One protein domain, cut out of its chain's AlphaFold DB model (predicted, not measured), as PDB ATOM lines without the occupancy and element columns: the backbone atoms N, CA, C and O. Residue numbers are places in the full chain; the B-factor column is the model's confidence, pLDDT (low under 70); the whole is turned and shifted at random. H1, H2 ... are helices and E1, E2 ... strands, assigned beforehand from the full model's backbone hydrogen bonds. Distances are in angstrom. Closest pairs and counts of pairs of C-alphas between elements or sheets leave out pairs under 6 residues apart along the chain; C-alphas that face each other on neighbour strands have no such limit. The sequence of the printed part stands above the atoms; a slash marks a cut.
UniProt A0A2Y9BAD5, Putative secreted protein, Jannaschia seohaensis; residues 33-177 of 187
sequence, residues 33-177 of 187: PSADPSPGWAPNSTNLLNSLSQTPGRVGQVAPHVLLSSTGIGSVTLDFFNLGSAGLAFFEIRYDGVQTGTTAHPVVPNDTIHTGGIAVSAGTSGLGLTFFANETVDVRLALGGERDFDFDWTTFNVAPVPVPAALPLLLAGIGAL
ATOM      1  N   PRO A  33      51.161 -12.502  39.728       87.44
ATOM      2  CA  PRO A  33      50.856 -11.474  40.721       87.44
ATOM      3  C   PRO A  33      51.861 -10.317  40.632       87.44
ATOM      4  O   PRO A  33      53.062 -10.564  40.483       87.44
ATOM      5  N   SER A  34      51.371  -9.078  40.682       86.00
ATOM      6  CA  SER A  34      52.211  -7.881  40.606       86.00
ATOM      7  C   SER A  34      53.175  -7.807  41.789       86.00
ATOM      8  O   SER A  34      52.850  -8.207  42.909       86.00
ATOM      9  N   ALA A  35      54.364  -7.256  41.541       79.81
ATOM     10  CA  ALA A  35      55.342  -6.957  42.585       79.81
ATOM     11  C   ALA A  35      54.959  -5.732  43.439       79.81
ATOM     12  O   ALA A  35      55.544  -5.536  44.504       79.81
ATOM     13  N   ASP A  36      53.989  -4.932  42.986       81.56
ATOM     14  CA  ASP A  36      53.455  -3.755  43.678       81.56
ATOM     15  C   ASP A  36      51.993  -4.010  44.101       81.56
ATOM     16  O   ASP A  36      51.059  -3.608  43.397       81.56
ATOM     17  N   PRO A  37      51.764  -4.770  45.190       84.94
ATOM     18  CA  PRO A  37      50.420  -5.034  45.683       84.94
ATOM     19  C   PRO A  37      49.801  -3.770  46.283       84.94
ATOM     20  O   PRO A  37      50.489  -2.913  46.843       84.94
ATOM     21  N   SER A  38      48.476  -3.685  46.234       87.25
ATOM     22  CA  SER A  38      47.728  -2.552  46.773       87.25
ATOM     23  C   SER A  38      47.924  -2.448  48.302       87.25
ATOM     24  O   SER A  38      47.532  -3.361  49.040       87.25
ATOM     25  N   PRO A  39      48.504  -1.354  48.835       87.06
ATOM     26  CA  PRO A  39      48.860  -1.277  50.250       87.06
ATOM     27  C   PRO A  39      47.655  -1.404  51.190       87.06
ATOM     28  O   PRO A  39      46.726  -0.602  51.160       87.06
ATOM     29  N   GLY A  40      47.694  -2.388  52.093       87.31
ATOM     30  CA  GLY A  40      46.640  -2.590  53.095       87.31
ATOM     31  C   GLY A  40      45.359  -3.234  52.554       87.31
ATOM     32  O   GLY A  40      44.374  -3.315  53.287       87.31
ATOM     33  N   TRP A  41      45.371  -3.723  51.312       92.06
ATOM     34  CA  TRP A  41      44.292  -4.513  50.737       92.06
ATOM     35  C   TRP A  41      44.785  -5.922  50.409       92.06
ATOM     36  O   TRP A  41      45.784  -6.101  49.723       92.06
ATOM     37  N   ALA A  42      44.088  -6.931  50.922       90.31
ATOM     38  CA  ALA A  42      44.375  -8.335  50.658       90.31
ATOM     39  C   ALA A  42      43.064  -9.005  50.235       90.31
ATOM     40  O   ALA A  42      42.271  -9.384  51.102       90.31
ATOM     41  N   PRO A  43      42.769  -9.074  48.928       91.94
ATOM     42  CA  PRO A  43      41.555  -9.721  48.464       91.94
ATOM     43  C   PRO A  43      41.579 -11.224  48.765       91.94
ATOM     44  O   PRO A  43      42.639 -11.835  48.907       91.94
ATOM     45  N   ASN A  44      40.394 -11.831  48.851       89.44
ATOM     46  CA  ASN A  44      40.251 -13.246  49.210       89.44
ATOM     47  C   ASN A  44      40.726 -14.211  48.112       89.44
ATOM     48  O   ASN A  44      40.860 -15.405  48.382       89.44
ATOM     49  N   SER A  45      40.965 -13.731  46.889       92.44
ATOM     50  CA  SER A  45      41.322 -14.565  45.745       92.44
ATOM     51  C   SER A  45      42.481 -13.996  44.923       92.44
ATOM     52  O   SER A  45      43.009 -12.913  45.172       92.44
ATOM     53  N   THR A  46      42.892 -14.770  43.921       95.00
ATOM     54  CA  THR A  46      43.840 -14.373  42.874       95.00
ATOM     55  C   THR A  46      43.219 -14.637  41.505       95.00
ATOM     56  O   THR A  46      42.310 -15.463  41.386       95.00
ATOM     57  N   ASN A  47      43.744 -14.006  40.450       95.62
ATOM     58  CA  ASN A  47      43.308 -14.295  39.080       95.62
ATOM     59  C   ASN A  47      43.419 -15.797  38.746       95.62
ATOM     60  O   ASN A  47      42.510 -16.384  38.158       95.62
ATOM     61  N   LEU A  48      44.502 -16.447  39.199       94.31
ATOM     62  CA  LEU A  48      44.702 -17.887  39.036       94.31
ATOM     63  C   LEU A  48      43.615 -18.695  39.760       94.31
ATOM     64  O   LEU A  48      42.991 -19.554  39.139       94.31
ATOM     65  N   LEU A  49      43.350 -18.409  41.039       95.12
ATOM     66  CA  LEU A  49      42.316 -19.121  41.799       95.12
ATOM     67  C   LEU A  49      40.931 -18.950  41.170       95.12
ATOM     68  O   LEU A  49      40.190 -19.927  41.067       95.12
ATOM     69  N   ASN A  50      40.610 -17.752  40.680       95.12
ATOM     70  CA  ASN A  50      39.360 -17.507  39.967       95.12
ATOM     71  C   ASN A  50      39.255 -18.334  38.679       95.12
ATOM     72  O   ASN A  50      38.232 -18.980  38.454       95.12
ATOM     73  N   SER A  51      40.321 -18.374  37.869       94.75
ATOM     74  CA  SER A  51      40.356 -19.157  36.622       94.75
ATOM     75  C   SER A  51      40.197 -20.663  36.854       94.75
ATOM     76  O   SER A  51      39.605 -21.367  36.038       94.75
ATOM     77  N   LEU A  52      40.665 -21.158  38.003       94.62
ATOM     78  CA  LEU A  52      40.566 -22.563  38.394       94.62
ATOM     79  C   LEU A  52      39.266 -22.894  39.141       94.62
ATOM     80  O   LEU A  52      39.072 -24.043  39.534       94.62
ATOM     81  N   SER A  53      38.373 -21.919  39.352       95.06
ATOM     82  CA  SER A  53      37.192 -22.067  40.220       95.06
ATOM     83  C   SER A  53      37.564 -22.545  41.635       95.06
ATOM     84  O   SER A  53      36.886 -23.376  42.239       95.06
ATOM     85  N   GLN A  54      38.683 -22.045  42.162       95.94
ATOM     86  CA  GLN A  54      39.251 -22.383  43.473       95.94
ATOM     87  C   GLN A  54      39.236 -21.201  44.452       95.94
ATOM     88  O   GLN A  54      39.946 -21.219  45.457       95.94
ATOM     89  N   THR A  55      38.425 -20.178  44.186       94.00
ATOM     90  CA  THR A  55      38.220 -19.043  45.090       94.00
ATOM     91  C   THR A  55      37.828 -19.534  46.498       94.00
ATOM     92  O   THR A  55      36.851 -20.286  46.634       94.00
ATOM     93  N   PRO A  56      38.551 -19.133  47.562       93.88
ATOM     94  CA  PRO A  56      38.201 -19.469  48.939       93.88
ATOM     95  C   PRO A  56      36.748 -19.110  49.274       93.88
ATOM     96  O   PRO A  56      36.258 -18.041  48.929       93.88
ATOM     97  N   GLY A  57      36.031 -20.038  49.912       93.12
ATOM     98  CA  GLY A  57      34.604 -19.885  50.230       93.12
ATOM     99  C   GLY A  57      33.639 -20.138  49.063       93.12
ATOM    100  O   GLY A  57      32.441 -20.275  49.302       93.12
ATOM    101  N   ARG A  58      34.133 -20.263  47.820       92.38
ATOM    102  CA  ARG A  58      33.317 -20.457  46.603       92.38
ATOM    103  C   ARG A  58      33.898 -21.490  45.629       92.38
ATOM    104  O   ARG A  58      33.721 -21.382  44.419       92.38
ATOM    105  N   VAL A  59      34.581 -22.510  46.144       95.50
ATOM    106  CA  VAL A  59      35.178 -23.577  45.321       95.50
ATOM    107  C   VAL A  59      34.116 -24.235  44.428       95.50
ATOM    108  O   VAL A  59      33.037 -24.601  44.893       95.50
ATOM    109  N   GLY A  60      34.433 -24.382  43.141       95.06
ATOM    110  CA  GLY A  60      33.543 -24.904  42.103       95.06
ATOM    111  C   GLY A  60      32.656 -23.852  41.429       95.06
ATOM    112  O   GLY A  60      32.004 -24.175  40.438       95.06
ATOM    113  N   GLN A  61      32.630 -22.605  41.917       93.50
ATOM    114  CA  GLN A  61      31.949 -21.502  41.235       93.50
ATOM    115  C   GLN A  61      32.890 -20.819  40.241       93.50
ATOM    116  O   GLN A  61      34.057 -20.570  40.539       93.50
ATOM    117  N   VAL A  62      32.358 -20.478  39.067       92.00
ATOM    118  CA  VAL A  62      33.114 -19.770  38.032       92.00
ATOM    119  C   VAL A  62      33.196 -18.287  38.393       92.00
ATOM    120  O   VAL A  62      32.196 -17.571  38.349       92.00
ATOM    121  N   ALA A  63      34.394 -17.824  38.729       95.12
ATOM    122  CA  ALA A  63      34.656 -16.435  39.086       95.12
ATOM    123  C   ALA A  63      35.114 -15.609  37.866       95.12
ATOM    124  O   ALA A  63      35.669 -16.174  36.912       95.12
ATOM    125  N   PRO A  64      34.926 -14.276  37.873       96.62
ATOM    126  CA  PRO A  64      35.518 -13.418  36.860       96.62
ATOM    127  C   PRO A  64      37.048 -13.478  36.907       96.62
ATOM    128  O   PRO A  64      37.653 -13.469  37.980       96.62
ATOM    129  N   HIS A  65      37.678 -13.552  35.742       96.25
ATOM    130  CA  HIS A  65      39.130 -13.654  35.604       96.25
ATOM    131  C   HIS A  65      39.570 -13.160  34.225       96.25
ATOM    132  O   HIS A  65      38.743 -12.902  33.348       96.25
ATOM    133  N   VAL A  66      40.878 -13.034  34.039       97.06
ATOM    134  CA  VAL A  66      41.504 -12.617  32.785       97.06
ATOM    135  C   VAL A  66      42.587 -13.613  32.378       97.06
ATOM    136  O   VAL A  66      43.365 -14.076  33.214       97.06
ATOM    137  N   LEU A  67      42.643 -13.958  31.094       96.38
ATOM    138  CA  LEU A  67      43.665 -14.841  30.530       96.38
ATOM    139  C   LEU A  67      44.454 -14.119  29.441       96.38
ATOM    140  O   LEU A  67      43.908 -13.313  28.690       96.38
ATOM    141  N   LEU A  68      45.743 -14.439  29.329       95.88
ATOM    142  CA  LEU A  68      46.551 -14.010  28.196       95.88
ATOM    143  C   LEU A  68      46.135 -14.794  26.948       95.88
ATOM    144  O   LEU A  68      46.270 -16.015  26.911       95.88
ATOM    145  N   SER A  69      45.684 -14.081  25.921       95.38
ATOM    146  CA  SER A  69      45.320 -14.652  24.624       95.38
ATOM    147  C   SER A  69      46.530 -14.701  23.688       95.38
ATOM    148  O   SER A  69      46.858 -15.733  23.105       95.38
ATOM    149  N   SER A  70      47.243 -13.576  23.560       94.19
ATOM    150  CA  SER A  70      48.460 -13.482  22.747       94.19
ATOM    151  C   SER A  70      49.358 -12.323  23.174       94.19
ATOM    152  O   SER A  70      48.907 -11.357  23.791       94.19
ATOM    153  N   THR A  71      50.638 -12.405  22.815       93.69
ATOM    154  CA  THR A  71      51.602 -11.306  22.938       93.69
ATOM    155  C   THR A  71      52.050 -10.854  21.552       93.69
ATOM    156  O   THR A  71      52.229 -11.657  20.636       93.69
ATOM    157  N   GLY A  72      52.220  -9.545  21.395       91.44
ATOM    158  CA  GLY A  72      52.744  -8.900  20.198       91.44
ATOM    159  C   GLY A  72      53.791  -7.856  20.570       91.44
ATOM    160  O   GLY A  72      53.939  -7.487  21.733       91.44
ATOM    161  N   ILE A  73      54.538  -7.379  19.576       93.94
ATOM    162  CA  ILE A  73      55.503  -6.295  19.782       93.94
ATOM    163  C   ILE A  73      54.738  -5.028  20.185       93.94
ATOM    164  O   ILE A  73      53.946  -4.514  19.397       93.94
ATOM    165  N   GLY A  74      54.978  -4.541  21.404       95.62
ATOM    166  CA  GLY A  74      54.295  -3.381  21.979       95.62
ATOM    167  C   GLY A  74      52.818  -3.613  22.312       95.62
ATOM    168  O   GLY A  74      52.086  -2.643  22.500       95.62
ATOM    169  N   SER A  75      52.349  -4.868  22.353       96.69
ATOM    170  CA  SER A  75      50.953  -5.171  22.685       96.69
ATOM    171  C   SER A  75      50.730  -6.514  23.381       96.69
ATOM    172  O   SER A  75      51.459  -7.477  23.147       96.69
ATOM    173  N   VAL A  76      49.637  -6.633  24.131       96.75
ATOM    174  CA  VAL A  76      49.098  -7.918  24.611       96.75
ATOM    175  C   VAL A  76      47.612  -7.996  24.308       96.75
ATOM    176  O   VAL A  76      46.912  -6.989  24.377       96.75
ATOM    177  N   THR A  77      47.114  -9.182  23.973       96.88
ATOM    178  CA  THR A  77      45.675  -9.442  23.880       96.88
ATOM    179  C   THR A  77      45.261 -10.280  25.073       96.88
ATOM    180  O   THR A  77      45.833 -11.348  25.295       96.88
ATOM    181  N   LEU A  78      44.281  -9.794  25.828       97.50
ATOM    182  CA  LEU A  78      43.742 -10.454  27.012       97.50
ATOM    183  C   LEU A  78      42.270 -10.798  26.784       97.50
ATOM    184  O   LEU A  78      41.529  -9.994  26.219       97.50
ATOM    185  N   ASP A  79      41.860 -11.968  27.258       97.06
ATOM    186  CA  ASP A  79      40.473 -12.420  27.257       97.06
ATOM    187  C   ASP A  79      39.887 -12.273  28.664       97.06
ATOM    188  O   ASP A  79      40.396 -12.855  29.625       97.06
ATOM    189  N   PHE A  80      38.812 -11.493  28.794       97.19
ATOM    190  CA  PHE A  80      38.117 -11.272  30.064       97.19
ATOM    191  C   PHE A  80      36.882 -12.167  30.190       97.19
ATOM    192  O   PHE A  80      36.056 -12.246  29.277       97.19
ATOM    193  N   PHE A  81      36.714 -12.798  31.348       96.44
ATOM    194  CA  PHE A  81      35.645 -13.753  31.628       96.44
ATOM    195  C   PHE A  81      34.785 -13.277  32.799       96.44
ATOM    196  O   PHE A  81      35.299 -12.779  33.797       96.44
ATOM    197  N   ASN A  82      33.470 -13.474  32.696       96.38
ATOM    198  CA  ASN A  82      32.497 -13.235  33.764       96.38
ATOM    199  C   ASN A  82      31.300 -14.195  33.616       96.38
ATOM    200  O   ASN A  82      30.150 -13.787  33.487       96.38
ATOM    201  N   LEU A  83      31.582 -15.498  33.555       92.50
ATOM    202  CA  LEU A  83      30.574 -16.527  33.271       92.50
ATOM    203  C   LEU A  83      29.663 -16.855  34.461       92.50
ATOM    204  O   LEU A  83      28.473 -17.070  34.257       92.50
ATOM    205  N   GLY A  84      30.213 -16.934  35.676       83.00
ATOM    206  CA  GLY A  84      29.484 -17.438  36.847       83.00
ATOM    207  C   GLY A  84      29.086 -16.393  37.885       83.00
ATOM    208  O   GLY A  84      28.433 -16.752  38.862       83.00
ATOM    209  N   SER A  85      29.436 -15.117  37.697       85.12
ATOM    210  CA  SER A  85      28.944 -14.046  38.569       85.12
ATOM    211  C   SER A  85      27.582 -13.541  38.088       85.12
ATOM    212  O   SER A  85      27.330 -13.427  36.890       85.12
ATOM    213  N   ALA A  86      26.697 -13.222  39.035       85.06
ATOM    214  CA  ALA A  86      25.354 -12.713  38.751       85.06
ATOM    215  C   ALA A  86      25.335 -11.231  38.322       85.06
ATOM    216  O   ALA A  86      24.285 -10.719  37.932       85.06
ATOM    217  N   GLY A  87      26.474 -10.533  38.402       89.50
ATOM    218  CA  GLY A  87      26.582  -9.095  38.158       89.50
ATOM    219  C   GLY A  87      27.690  -8.708  37.180       89.50
ATOM    220  O   GLY A  87      28.469  -9.538  36.713       89.50
ATOM    221  N   LEU A  88      27.754  -7.408  36.885       94.25
ATOM    222  CA  LEU A  88      28.841  -6.790  36.121       94.25
ATOM    223  C   LEU A  88      30.152  -6.914  36.897       94.25
ATOM    224  O   LEU A  88      30.185  -6.518  38.057       94.25
ATOM    225  N   ALA A  89      31.213  -7.404  36.263       95.88
ATOM    226  CA  ALA A  89      32.577  -7.348  36.786       95.88
ATOM    227  C   ALA A  89      33.288  -6.127  36.190       95.88
ATOM    228  O   ALA A  89      33.163  -5.884  34.990       95.88
ATOM    229  N   PHE A  90      34.013  -5.357  36.997       96.19
ATOM    230  CA  PHE A  90      34.773  -4.204  36.523       96.19
ATOM    231  C   PHE A  90      36.263  -4.422  36.779       96.19
ATOM    232  O   PHE A  90      36.731  -4.363  37.917       96.19
ATOM    233  N   PHE A  91      36.996  -4.682  35.700       96.88
ATOM    234  CA  PHE A  91      38.435  -4.896  35.735       96.88
ATOM    235  C   PHE A  91      39.161  -3.564  35.596       96.88
ATOM    236  O   PHE A  91      38.963  -2.842  34.620       96.88
ATOM    237  N   GLU A  92      40.016  -3.237  36.550       96.75
ATOM    238  CA  GLU A  92      40.889  -2.071  36.447       96.75
ATOM    239  C   GLU A  92      42.185  -2.438  35.732       96.75
ATOM    240  O   GLU A  92      42.655  -3.570  35.839       96.75
ATOM    241  N   ILE A  93      42.752  -1.466  35.013       95.94
ATOM    242  CA  ILE A  93      43.914  -1.651  34.141       95.94
ATOM    243  C   ILE A  93      44.972  -0.588  34.456       95.94
ATOM    244  O   ILE A  93      44.645   0.599  34.563       95.94
ATOM    245  N   ARG A  94      46.240  -0.999  34.554       95.38
ATOM    246  CA  ARG A  94      47.420  -0.120  34.510       95.38
ATOM    247  C   ARG A  94      48.292  -0.506  33.322       95.38
ATOM    248  O   ARG A  94      48.337  -1.666  32.921       95.38
ATOM    249  N   TYR A  95      48.994   0.480  32.784       95.44
ATOM    250  CA  TYR A  95      49.982   0.294  31.729       95.44
ATOM    251  C   TYR A  95      51.336   0.684  32.300       95.44
ATOM    252  O   TYR A  95      51.448   1.774  32.860       95.44
ATOM    253  N   ASP A  96      52.333  -0.187  32.183       94.31
ATOM    254  CA  ASP A  96      53.705   0.068  32.634       94.31
ATOM    255  C   ASP A  96      53.778   0.539  34.108       94.31
ATOM    256  O   ASP A  96      54.512   1.466  34.451       94.31
ATOM    257  N   GLY A  97      52.935  -0.034  34.981       90.25
ATOM    258  CA  GLY A  97      52.830   0.339  36.399       90.25
ATOM    259  C   GLY A  97      52.257   1.739  36.677       90.25
ATOM    260  O   GLY A  97      52.204   2.166  37.830       90.25
ATOM    261  N   VAL A  98      51.809   2.475  35.655       91.81
ATOM    262  CA  VAL A  98      51.327   3.851  35.817       91.81
ATOM    263  C   VAL A  98      49.968   3.874  36.515       91.81
ATOM    264  O   VAL A  98      48.964   3.369  36.003       91.81
ATOM    265  N   GLN A  99      49.921   4.530  37.676       87.69
ATOM    266  CA  GLN A  99      48.678   4.795  38.388       87.69
ATOM    267  C   GLN A  99      47.881   5.919  37.722       87.69
ATOM    268  O   GLN A  99      48.419   6.957  37.337       87.69
ATOM    269  N   THR A 100      46.574   5.705  37.592       88.62
ATOM    270  CA  THR A 100      45.641   6.656  36.987       88.62
ATOM    271  C   THR A 100      44.467   6.902  37.927       88.62
ATOM    272  O   THR A 100      44.201   6.116  38.835       88.62
ATOM    273  N   GLY A 101      43.746   7.998  37.688       90.81
ATOM    274  CA  GLY A 101      42.603   8.396  38.503       90.81
ATOM    275  C   GLY A 101      42.967   9.311  39.670       90.81
ATOM    276  O   GLY A 101      44.124   9.484  40.040       90.81
ATOM    277  N   THR A 102      41.942   9.963  40.210       92.19
ATOM    278  CA  THR A 102      42.055  10.920  41.326       92.19
ATOM    279  C   THR A 102      40.977  10.713  42.387       92.19
ATOM    280  O   THR A 102      41.074  11.250  43.489       92.19
ATOM    281  N   THR A 103      39.945   9.931  42.072       94.25
ATOM    282  CA  THR A 103      38.861   9.593  42.992       94.25
ATOM    283  C   THR A 103      39.302   8.451  43.891       94.25
ATOM    284  O   THR A 103      39.764   7.429  43.387       94.25
ATOM    285  N   ALA A 104      39.128   8.607  45.204       95.25
ATOM    286  CA  ALA A 104      39.422   7.556  46.173       95.25
ATOM    287  C   ALA A 104      38.676   6.256  45.831       95.25
ATOM    288  O   ALA A 104      37.491   6.278  45.483       95.25
ATOM    289  N   HIS A 105      39.370   5.127  45.939       94.75
ATOM    290  CA  HIS A 105      38.789   3.829  45.650       94.75
ATOM    291  C   HIS A 105      37.822   3.420  46.772       94.75
ATOM    292  O   HIS A 105      38.199   3.416  47.943       94.75
ATOM    293  N   PRO A 106      36.576   3.016  46.465       92.94
ATOM    294  CA  PRO A 106      35.556   2.732  47.481       92.94
ATOM    295  C   PRO A 106      35.778   1.414  48.238       92.94
ATOM    296  O   PRO A 106      34.946   1.023  49.050       92.94
ATOM    297  N   VAL A 107      36.861   0.699  47.937       92.44
ATOM    298  CA  VAL A 107      37.075  -0.697  48.340       92.44
ATOM    299  C   VAL A 107      38.530  -0.919  48.714       92.44
ATOM    300  O   VAL A 107      38.795  -1.455  49.783       92.44
ATOM    301  N   VAL A 108      39.455  -0.524  47.837       93.44
ATOM    302  CA  VAL A 108      40.895  -0.628  48.057       93.44
ATOM    303  C   VAL A 108      41.336   0.584  48.883       93.44
ATOM    304  O   VAL A 108      41.311   1.706  48.374       93.44
ATOM    305  N   PRO A 109      41.683   0.426  50.170       93.00
ATOM    306  CA  PRO A 109      42.050   1.562  51.005       93.00
ATOM    307  C   PRO A 109      43.317   2.245  50.485       93.00
ATOM    308  O   PRO A 109      44.221   1.583  49.988       93.00
ATOM    309  N   ASN A 110      43.398   3.568  50.653       91.62
ATOM    310  CA  ASN A 110      44.551   4.386  50.249       91.62
ATOM    311  C   ASN A 110      44.914   4.302  48.756       91.62
ATOM    312  O   ASN A 110      46.034   4.644  48.386       91.62
ATOM    313  N   ASP A 111      43.972   3.890  47.911       92.62
ATOM    314  CA  ASP A 111      44.145   3.843  46.465       92.62
ATOM    315  C   ASP A 111      43.110   4.722  45.746       92.62
ATOM    316  O   ASP A 111      42.161   5.236  46.352       92.62
ATOM    317  N   THR A 112      43.289   4.905  44.442       92.88
ATOM    318  CA  THR A 112      42.354   5.602  43.554       92.88
ATOM    319  C   THR A 112      41.695   4.632  42.580       92.88
ATOM    320  O   THR A 112      42.289   3.633  42.189       92.88
ATOM    321  N   ILE A 113      40.467   4.931  42.150       92.31
ATOM    322  CA  ILE A 113      39.840   4.193  41.044       92.31
ATOM    323  C   ILE A 113      40.593   4.521  39.757       92.31
ATOM    324  O   ILE A 113      40.633   5.684  39.341       92.31
ATOM    325  N   HIS A 114      41.134   3.500  39.101       91.38
ATOM    326  CA  HIS A 114      41.855   3.679  37.849       91.38
ATOM    327  C   HIS A 114      40.905   4.016  36.700       91.38
ATOM    328  O   HIS A 114      39.838   3.422  36.523       91.38
ATOM    329  N   THR A 115      41.295   4.999  35.888       89.19
ATOM    330  CA  THR A 115      40.506   5.408  34.720       89.19
ATOM    331  C   THR A 115      40.714   4.420  33.576       89.19
ATOM    332  O   THR A 115      41.840   3.999  33.327       89.19
ATOM    333  N   GLY A 116      39.644   4.092  32.846       87.38
ATOM    334  CA  GLY A 116      39.722   3.210  31.675       87.38
ATOM    335  C   GLY A 116      39.599   1.717  31.986       87.38
ATOM    336  O   GLY A 116      40.002   0.900  31.163       87.38
ATOM    337  N   GLY A 117      39.046   1.356  33.149       92.81
ATOM    338  CA  GLY A 117      38.676  -0.029  33.440       92.81
ATOM    339  C   GLY A 117      37.580  -0.573  32.514       92.81
ATOM    340  O   GLY A 117      36.895   0.170  31.804       92.81
ATOM    341  N   ILE A 118      37.422  -1.892  32.521       96.38
ATOM    342  CA  ILE A 118      36.587  -2.649  31.591       96.38
ATOM    343  C   ILE A 118      35.438  -3.283  32.362       96.38
ATOM    344  O   ILE A 118      35.643  -4.147  33.213       96.38
ATOM    345  N   ALA A 119      34.216  -2.875  32.028       96.25
ATOM    346  CA  ALA A 119      33.008  -3.522  32.518       96.25
ATOM    347  C   ALA A 119      32.675  -4.742  31.648       96.25
ATOM    348  O   ALA A 119      32.511  -4.622  30.434       96.25
ATOM    349  N   VAL A 120      32.534  -5.905  32.275       97.00
ATOM    350  CA  VAL A 120      32.213  -7.175  31.620       97.00
ATOM    351  C   VAL A 120      30.893  -7.698  32.173       97.00
ATOM    352  O   VAL A 120      30.746  -7.912  33.378       97.00
ATOM    353  N   SER A 121      29.918  -7.902  31.289       96.69
ATOM    354  CA  SER A 121      28.585  -8.410  31.635       96.69
ATOM    355  C   SER A 121      28.616  -9.840  32.167       96.69
ATOM    356  O   SER A 121      29.483 -10.635  31.813       96.69
ATOM    357  N   ALA A 122      27.640 -10.173  33.010       95.25
ATOM    358  CA  ALA A 122      27.413 -11.550  33.431       95.25
ATOM    359  C   ALA A 122      27.152 -12.453  32.212       95.25
ATOM    360  O   ALA A 122      26.490 -12.050  31.253       95.25
ATOM    361  N   GLY A 123      27.674 -13.677  32.251       95.12
ATOM    362  CA  GLY A 123      27.592 -14.650  31.162       95.12
ATOM    363  C   GLY A 123      28.629 -14.463  30.048       95.12
ATOM    364  O   GLY A 123      28.625 -15.237  29.093       95.12
ATOM    365  N   THR A 124      29.535 -13.481  30.132       96.50
ATOM    366  CA  THR A 124      30.591 -13.310  29.123       96.50
ATOM    367  C   THR A 124      31.650 -14.410  29.239       96.50
ATOM    368  O   THR A 124      32.370 -14.493  30.234       96.50
ATOM    369  N   SER A 125      31.777 -15.229  28.192       94.19
ATOM    370  CA  SER A 125      32.696 -16.374  28.091       94.19
ATOM    371  C   SER A 125      34.013 -16.065  27.365       94.19
ATOM    372  O   SER A 125      34.546 -16.936  26.682       94.19
ATOM    373  N   GLY A 126      34.505 -14.831  27.483       94.06
ATOM    374  CA  GLY A 126      35.704 -14.345  26.797       94.06
ATOM    375  C   GLY A 126      35.414 -13.093  25.974       94.06
ATOM    376  O   GLY A 126      34.764 -13.154  24.931       94.06
ATOM    377  N   LEU A 127      35.890 -11.950  26.457       97.19
ATOM    378  CA  LEU A 127      35.949 -10.686  25.731       97.19
ATOM    379  C   LEU A 127      37.417 -10.390  25.419       97.19
ATOM    380  O   LEU A 127      38.152  -9.984  26.315       97.19
ATOM    381  N   GLY A 128      37.830 -10.607  24.171       97.12
ATOM    382  CA  GLY A 128      39.199 -10.358  23.725       97.12
ATOM    383  C   GLY A 128      39.455  -8.881  23.453       97.12
ATOM    384  O   GLY A 128      38.783  -8.277  22.613       97.12
ATOM    385  N   LEU A 129      40.431  -8.297  24.147       97.69
ATOM    386  CA  LEU A 129      40.847  -6.903  23.987       97.69
ATOM    387  C   LEU A 129      42.365  -6.810  23.864       97.69
ATOM    388  O   LEU A 129      43.102  -7.456  24.609       97.69
ATOM    389  N   THR A 130      42.828  -5.983  22.929       97.56
ATOM    390  CA  THR A 130      44.251  -5.711  22.723       97.56
ATOM    391  C   THR A 130      44.645  -4.399  23.387       97.56
ATOM    392  O   THR A 130      44.019  -3.361  23.171       97.56
ATOM    393  N   PHE A 131      45.724  -4.457  24.153       96.88
ATOM    394  CA  PHE A 131      46.318  -3.354  24.889       96.88
ATOM    395  C   PHE A 131      47.689  -3.044  24.315       96.88
ATOM    396  O   PHE A 131      48.428  -3.962  23.963       96.88
ATOM    397  N   PHE A 132      48.033  -1.761  24.262       96.69
ATOM    398  CA  PHE A 132      49.338  -1.288  23.814       96.69
ATOM    399  C   PHE A 132      50.083  -0.688  25.003       96.69
ATOM    400  O   PHE A 132      49.564   0.212  25.662       96.69
ATOM    401  N   ALA A 133      51.274  -1.206  25.276       95.69
ATOM    402  CA  ALA A 133      52.122  -0.828  26.404       95.69
ATOM    403  C   ALA A 133      53.593  -1.065  26.046       95.69
ATOM    404  O   ALA A 133      53.888  -1.733  25.049       95.69
ATOM    405  N   ASN A 134      54.518  -0.518  26.834       94.62
ATOM    406  CA  ASN A 134      55.946  -0.693  26.572       94.62
ATOM    407  C   ASN A 134      56.485  -1.989  27.185       94.62
ATOM    408  O   ASN A 134      57.275  -2.686  26.546       94.62
ATOM    409  N   GLU A 135      56.051  -2.305  28.402       94.56
ATOM    410  CA  GLU A 135      56.596  -3.377  29.229       94.56
ATOM    411  C   GLU A 135      55.495  -4.265  29.802       94.56
ATOM    412  O   GLU A 135      55.572  -5.489  29.667       94.56
ATOM    413  N   THR A 136      54.459  -3.682  30.411       96.12
ATOM    414  CA  THR A 136      53.441  -4.462  31.126       96.12
ATOM    415  C   THR A 136      52.033  -3.897  30.999       96.12
ATOM    416  O   THR A 136      51.807  -2.699  30.822       96.12
ATOM    417  N   VAL A 137      51.059  -4.794  31.131       96.44
ATOM    418  CA  VAL A 137      49.663  -4.460  31.419       96.44
ATOM    419  C   VAL A 137      49.284  -5.167  32.710       96.44
ATOM    420  O   VAL A 137      49.372  -6.393  32.780       96.44
ATOM    421  N   ASP A 138      48.868  -4.414  33.722       96.81
ATOM    422  CA  ASP A 138      48.415  -4.970  34.995       96.81
ATOM    423  C   ASP A 138      46.895  -4.902  35.075       96.81
ATOM    424  O   ASP A 138      46.292  -3.872  34.772       96.81
ATOM    425  N   VAL A 139      46.275  -5.995  35.507       96.94
ATOM    426  CA  VAL A 139      44.821  -6.112  35.637       96.94
ATOM    427  C   VAL A 139      44.461  -6.515  37.055       96.94
ATOM    428  O   VAL A 139      45.051  -7.449  37.593       96.94
ATOM    429  N   ARG A 140      43.455  -5.874  37.644       96.25
ATOM    430  CA  ARG A 140      42.840  -6.338  38.895       96.25
ATOM    431  C   ARG A 140      41.324  -6.369  38.794       96.25
ATOM    432  O   ARG A 140      40.741  -5.705  37.936       96.25
ATOM    433  N   LEU A 141      40.689  -7.078  39.718       95.75
ATOM    434  CA  LEU A 141      39.247  -7.018  39.937       95.75
ATOM    435  C   LEU A 141      38.996  -6.526  41.359       95.75
ATOM    436  O   LEU A 141      39.181  -7.277  42.314       95.75
ATOM    437  N   ALA A 142      38.578  -5.267  41.485       90.19
ATOM    438  CA  ALA A 142      38.261  -4.651  42.776       90.19
ATOM    439  C   ALA A 142      36.841  -4.064  42.839       90.19
ATOM    440  O   ALA A 142      36.425  -3.538  43.875       90.19
ATOM    441  N   LEU A 143      36.092  -4.122  41.732       91.94
ATOM    442  CA  LEU A 143      34.749  -3.566  41.600       91.94
ATOM    443  C   LEU A 143      33.847  -4.511  40.802       91.94
ATOM    444  O   LEU A 143      34.273  -5.181  39.860       91.94
ATOM    445  N   GLY A 144      32.560  -4.501  41.144       87.12
ATOM    446  CA  GLY A 144      31.589  -5.397  40.528       87.12
ATOM    447  C   GLY A 144      31.742  -6.851  40.985       87.12
ATOM    448  O   GLY A 144      32.547  -7.161  41.857       87.12
ATOM    449  N   GLY A 145      30.927  -7.734  40.411       82.38
ATOM    450  CA  GLY A 145      30.842  -9.137  40.800       82.38
ATOM    451  C   GLY A 145      30.537  -9.332  42.288       82.38
ATOM    452  O   GLY A 145      29.971  -8.469  42.960       82.38
ATOM    453  N   GLU A 146      30.911 -10.503  42.793       87.25
ATOM    454  CA  GLU A 146      30.900 -10.812  44.220       87.25
ATOM    455  C   GLU A 146      32.269 -10.477  44.816       87.25
ATOM    456  O   GLU A 146      33.294 -10.831  44.238       87.25
ATOM    457  N   ARG A 147      32.285  -9.868  46.007       90.81
ATOM    458  CA  ARG A 147      33.510  -9.417  46.700       90.81
ATOM    459  C   ARG A 147      34.513 -10.536  46.987       90.81
ATOM    460  O   ARG A 147      35.700 -10.279  47.153       90.81
ATOM    461  N   ASP A 148      34.028 -11.772  47.076       91.81
ATOM    462  CA  ASP A 148      34.865 -12.954  47.294       91.81
ATOM    463  C   ASP A 148      35.750 -13.268  46.080       91.81
ATOM    464  O   ASP A 148      36.768 -13.939  46.225       91.81
ATOM    465  N   PHE A 149      35.371 -12.784  44.892       93.56
ATOM    466  CA  PHE A 149      36.119 -12.973  43.652       93.56
ATOM    467  C   PHE A 149      37.161 -11.896  43.397       93.56
ATOM    468  O   PHE A 149      37.914 -12.024  42.436       93.56
ATOM    469  N   ASP A 150      37.224 -10.850  44.212       95.06
ATOM    470  CA  ASP A 150      38.244  -9.830  44.051       95.06
ATOM    471  C   ASP A 150      39.648 -10.442  44.011       95.06
ATOM    472  O   ASP A 150      39.948 -11.426  44.697       95.06
ATOM    473  N   PHE A 151      40.514  -9.835  43.211       95.56
ATOM    474  CA  PHE A 151      41.931 -10.160  43.162       95.56
ATOM    475  C   PHE A 151      42.740  -8.901  42.884       95.56
ATOM    476  O   PHE A 151      42.277  -7.994  42.191       95.56
ATOM    477  N   ASP A 152      43.951  -8.862  43.432       95.69
ATOM    478  CA  ASP A 152      44.871  -7.740  43.262       95.69
ATOM    479  C   ASP A 152      45.608  -7.828  41.919       95.69
ATOM    480  O   ASP A 152      45.431  -8.776  41.154       95.69
ATOM    481  N   TRP A 153      46.437  -6.837  41.618       96.00
ATOM    482  CA  TRP A 153      47.118  -6.710  40.335       96.00
ATOM    483  C   TRP A 153      47.780  -8.004  39.851       96.00
ATOM    484  O   TRP A 153      48.572  -8.647  40.539       96.00
ATOM    485  N   THR A 154      47.453  -8.359  38.615       96.38
ATOM    486  CA  THR A 154      48.028  -9.453  37.842       96.38
ATOM    487  C   THR A 154      48.694  -8.866  36.606       96.38
ATOM    488  O   THR A 154      48.033  -8.241  35.780       96.38
ATOM    489  N   THR A 155      49.996  -9.078  36.488       96.62
ATOM    490  CA  THR A 155      50.871  -8.524  35.458       96.62
ATOM    491  C   THR A 155      50.948  -9.425  34.231       96.62
ATOM    492  O   THR A 155      51.175 -10.638  34.329       96.62
ATOM    493  N   PHE A 156      50.826  -8.805  33.059       96.25
ATOM    494  CA  PHE A 156      51.018  -9.409  31.747       96.25
ATOM    495  C   PHE A 156      52.162  -8.705  31.019       96.25
ATOM    496  O   PHE A 156      52.097  -7.505  30.756       96.25
ATOM    497  N   ASN A 157      53.205  -9.461  30.674       95.44
ATOM    498  CA  ASN A 157      54.374  -8.922  29.983       95.44
ATOM    499  C   ASN A 157      54.078  -8.662  28.505       95.44
ATOM    500  O   ASN A 157      53.522  -9.512  27.803       95.44
ATOM    501  N   VAL A 158      54.532  -7.510  28.033       94.88
ATOM    502  CA  VAL A 158      54.451  -7.066  26.646       94.88
ATOM    503  C   VAL A 158      55.806  -7.294  25.982       94.88
ATOM    504  O   VAL A 158      56.854  -7.073  26.587       94.88
ATOM    505  N   ALA A 159      55.816  -7.759  24.728       92.31
ATOM    506  CA  ALA A 159      57.079  -7.913  24.017       92.31
ATOM    507  C   ALA A 159      57.652  -6.520  23.679       92.31
ATOM    508  O   ALA A 159      56.943  -5.726  23.052       92.31
ATOM    509  N   PRO A 160      58.914  -6.212  24.032       90.12
ATOM    510  CA  PRO A 160      59.481  -4.883  23.819       90.12
ATOM    511  C   PRO A 160      59.503  -4.480  22.345       90.12
ATOM    512  O   PRO A 160      59.783  -5.302  21.467       90.12
ATOM    513  N   VAL A 161      59.283  -3.194  22.070       87.94
ATOM    514  CA  VAL A 161      59.465  -2.630  20.726       87.94
ATOM    515  C   VAL A 161      60.964  -2.556  20.410       87.94
ATOM    516  O   VAL A 161      61.696  -1.874  21.132       87.94
ATOM    517  N   PRO A 162      61.459  -3.211  19.340       86.31
ATOM    518  CA  PRO A 162      62.858  -3.098  18.958       86.31
ATOM    519  C   PRO A 162      63.207  -1.643  18.641       86.31
ATOM    520  O   PRO A 162      62.666  -1.050  17.707       86.31
ATOM    521  N   VAL A 163      64.142  -1.064  19.395       82.94
ATOM    522  CA  VAL A 163      64.707   0.243  19.050       82.94
ATOM    523  C   VAL A 163      65.469   0.101  17.730       82.94
ATOM    524  O   VAL A 163      66.320  -0.787  17.619       82.94
ATOM    525  N   PRO A 164      65.213   0.952  16.719       80.94
ATOM    526  CA  PRO A 164      65.963   0.899  15.476       80.94
ATOM    527  C   PRO A 164      67.460   1.019  15.764       80.94
ATOM    528  O   PRO A 164      67.908   2.010  16.344       80.94
ATOM    529  N   ALA A 165      68.257   0.049  15.305       79.19
ATOM    530  CA  ALA A 165      69.719   0.075  15.445       79.19
ATOM    531  C   ALA A 165      70.358   1.340  14.830       79.19
ATOM    532  O   ALA A 165      71.480   1.717  15.163       79.19
ATOM    533  N   ALA A 166      69.618   2.027  13.954       78.56
ATOM    534  CA  ALA A 166      69.996   3.308  13.386       78.56
ATOM    535  C   ALA A 166      70.090   4.441  14.422       78.56
ATOM    536  O   ALA A 166      70.838   5.380  14.182       78.56
ATOM    537  N   LEU A 167      69.386   4.387  15.561       82.44
ATOM    538  CA  LEU A 167      69.391   5.486  16.531       82.44
ATOM    539  C   LEU A 167      70.757   5.634  17.235       82.44
ATOM    540  O   LEU A 167      71.326   6.726  17.165       82.44
ATOM    541  N   PRO A 168      71.362   4.576  17.818       81.06
ATOM    542  CA  PRO A 168      72.737   4.655  18.316       81.06
ATOM    543  C   PRO A 168      73.745   5.054  17.232       81.06
ATOM    544  O   PRO A 168      74.641   5.853  17.494       81.06
ATOM    545  N   LEU A 169      73.581   4.542  16.004       82.50
ATOM    546  CA  LEU A 169      74.464   4.867  14.878       82.50
ATOM    547  C   LEU A 169      74.355   6.336  14.455       82.50
ATOM    548  O   LEU A 169      75.371   6.975  14.192       82.50
ATOM    549  N   LEU A 170      73.144   6.894  14.425       86.69
ATOM    550  CA  LEU A 170      72.902   8.300  14.121       86.69
ATOM    551  C   LEU A 170      73.490   9.200  15.209       86.69
ATOM    552  O   LEU A 170      74.184  10.164  14.892       86.69
ATOM    553  N   LEU A 171      73.264   8.867  16.483       87.44
ATOM    554  CA  LEU A 171      73.829   9.608  17.612       87.44
ATOM    555  C   LEU A 171      75.362   9.567  17.598       87.44
ATOM    556  O   LEU A 171      76.007  10.603  17.767       87.44
ATOM    557  N   ALA A 172      75.951   8.402  17.316       89.06
ATOM    558  CA  ALA A 172      77.393   8.258  17.146       89.06
ATOM    559  C   ALA A 172      77.911   9.078  15.951       89.06
ATOM    560  O   ALA A 172      78.926   9.766  16.068       89.06
ATOM    561  N   GLY A 173      77.192   9.063  14.825       88.56
ATOM    562  CA  GLY A 173      77.523   9.836  13.628       88.56
ATOM    563  C   GLY A 173      77.504  11.348  13.870       88.56
ATOM    564  O   GLY A 173      78.465  12.040  13.534       88.56
ATOM    565  N   ILE A 174      76.455  11.865  14.517       90.50
ATOM    566  CA  ILE A 174      76.342  13.288  14.881       90.50
ATOM    567  C   ILE A 174      77.439  13.677  15.883       90.50
ATOM    568  O   ILE A 174      78.090  14.712  15.714       90.50
ATOM    569  N   GLY A 175      77.701  12.836  16.888       91.19
ATOM    570  CA  GLY A 175      78.782  13.054  17.851       91.19
ATOM    571  C   GLY A 175      80.159  13.139  17.184       91.19
ATOM    572  O   GLY A 175      80.931  14.062  17.459       91.19
ATOM    573  N   ALA A 176      80.448  12.233  16.245       92.06
ATOM    574  CA  ALA A 176      81.692  12.237  15.479       92.06
ATOM    575  C   ALA A 176      81.842  13.507  14.620       92.06
ATOM    576  O   ALA A 176      82.907  14.131  14.623       92.06
ATOM    577  N   LEU A 177      80.775  13.941  13.941       90.00
ATOM    578  CA  LEU A 177      80.774  15.172  13.144       90.00
ATOM    579  C   LEU A 177      81.033  16.421  14.002       90.00
ATOM    580  O   LEU A 177      81.825  17.283  13.610       90.00
TER     581      LEU A 177
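What this domain is: This is residues 33 to 177 of the 187 residues of the protein "Putative secreted protein" of Jannaschia seohaensis (UniProt A0A2Y9BAD5). Two strongly twisted sheets, E4 E3 E6 E7 and E1 E2 E5, lie face to face as a sandwich, with short H1 over E7. A tail sticks out far from this body: residues 163 to 177, of which 166 to 177 belong to H2. The 145 printed residues hold two named helices and seven named strands, in the order H1 E1 E2 E3 E4 E5 E6 E7 H2; both sheets are antiparallel, the class is mixed, and under half of the residues are in named elements. The whole is loose, radius of gyration of the C-alphas 18.2 A, spanning 68 by 32 by 21 A.

How they stand to each other: H1, residues 47 to 51, precedes the hairpin of E1, residues 65 to 72, and E2, residues 75 to 82, where N 67 and O 79 are 2.9 A apart. E3, residues 89 to 95, and E4, residues 118 to 120, form another hairpin, with N 91 and O 118 at 2.9 A. E5, residues 124 to 132, neighbours E2, with N 78 and O 129 at 2.9 A. E6, residues 136 to 144, neighbours E3, with N 92 and O 140 at 2.9 A, and forms a hairpin with E7, residues 151 to 157, with N 139 and O 154 at 2.9 A. The sheets' facing parts are 10.7 A centre to centre. H1 lies over E7 at a height over the sheet of 9.7 A; their closest C-alphas, Asn 47 and Phe 151, are 6.0 A apart. H1 only grazes the other sheet. H2, residues 166 to 177, is on neither sheet. In H1 and H2 every O i to N i+4 pair is within hydrogen-bond range.

Where its parts are: H1 begins at C-alpha 47 (43.308, -14.295, 39.080). E1 is 21.1 A long, E2 23.0 A, E5 22.9 A and E6 23.8 A. H2, 16.0 A, ends at C-alpha 177 (80.774, 15.172, 13.144).

The domain as a whole: The C-alphas farthest apart, Gly 57 and Leu 177, are 68.8 A apart. The printed part has no cut. Links H1 to E1 and E3 to E4 are long. No printed residue is under 70 in pLDDT.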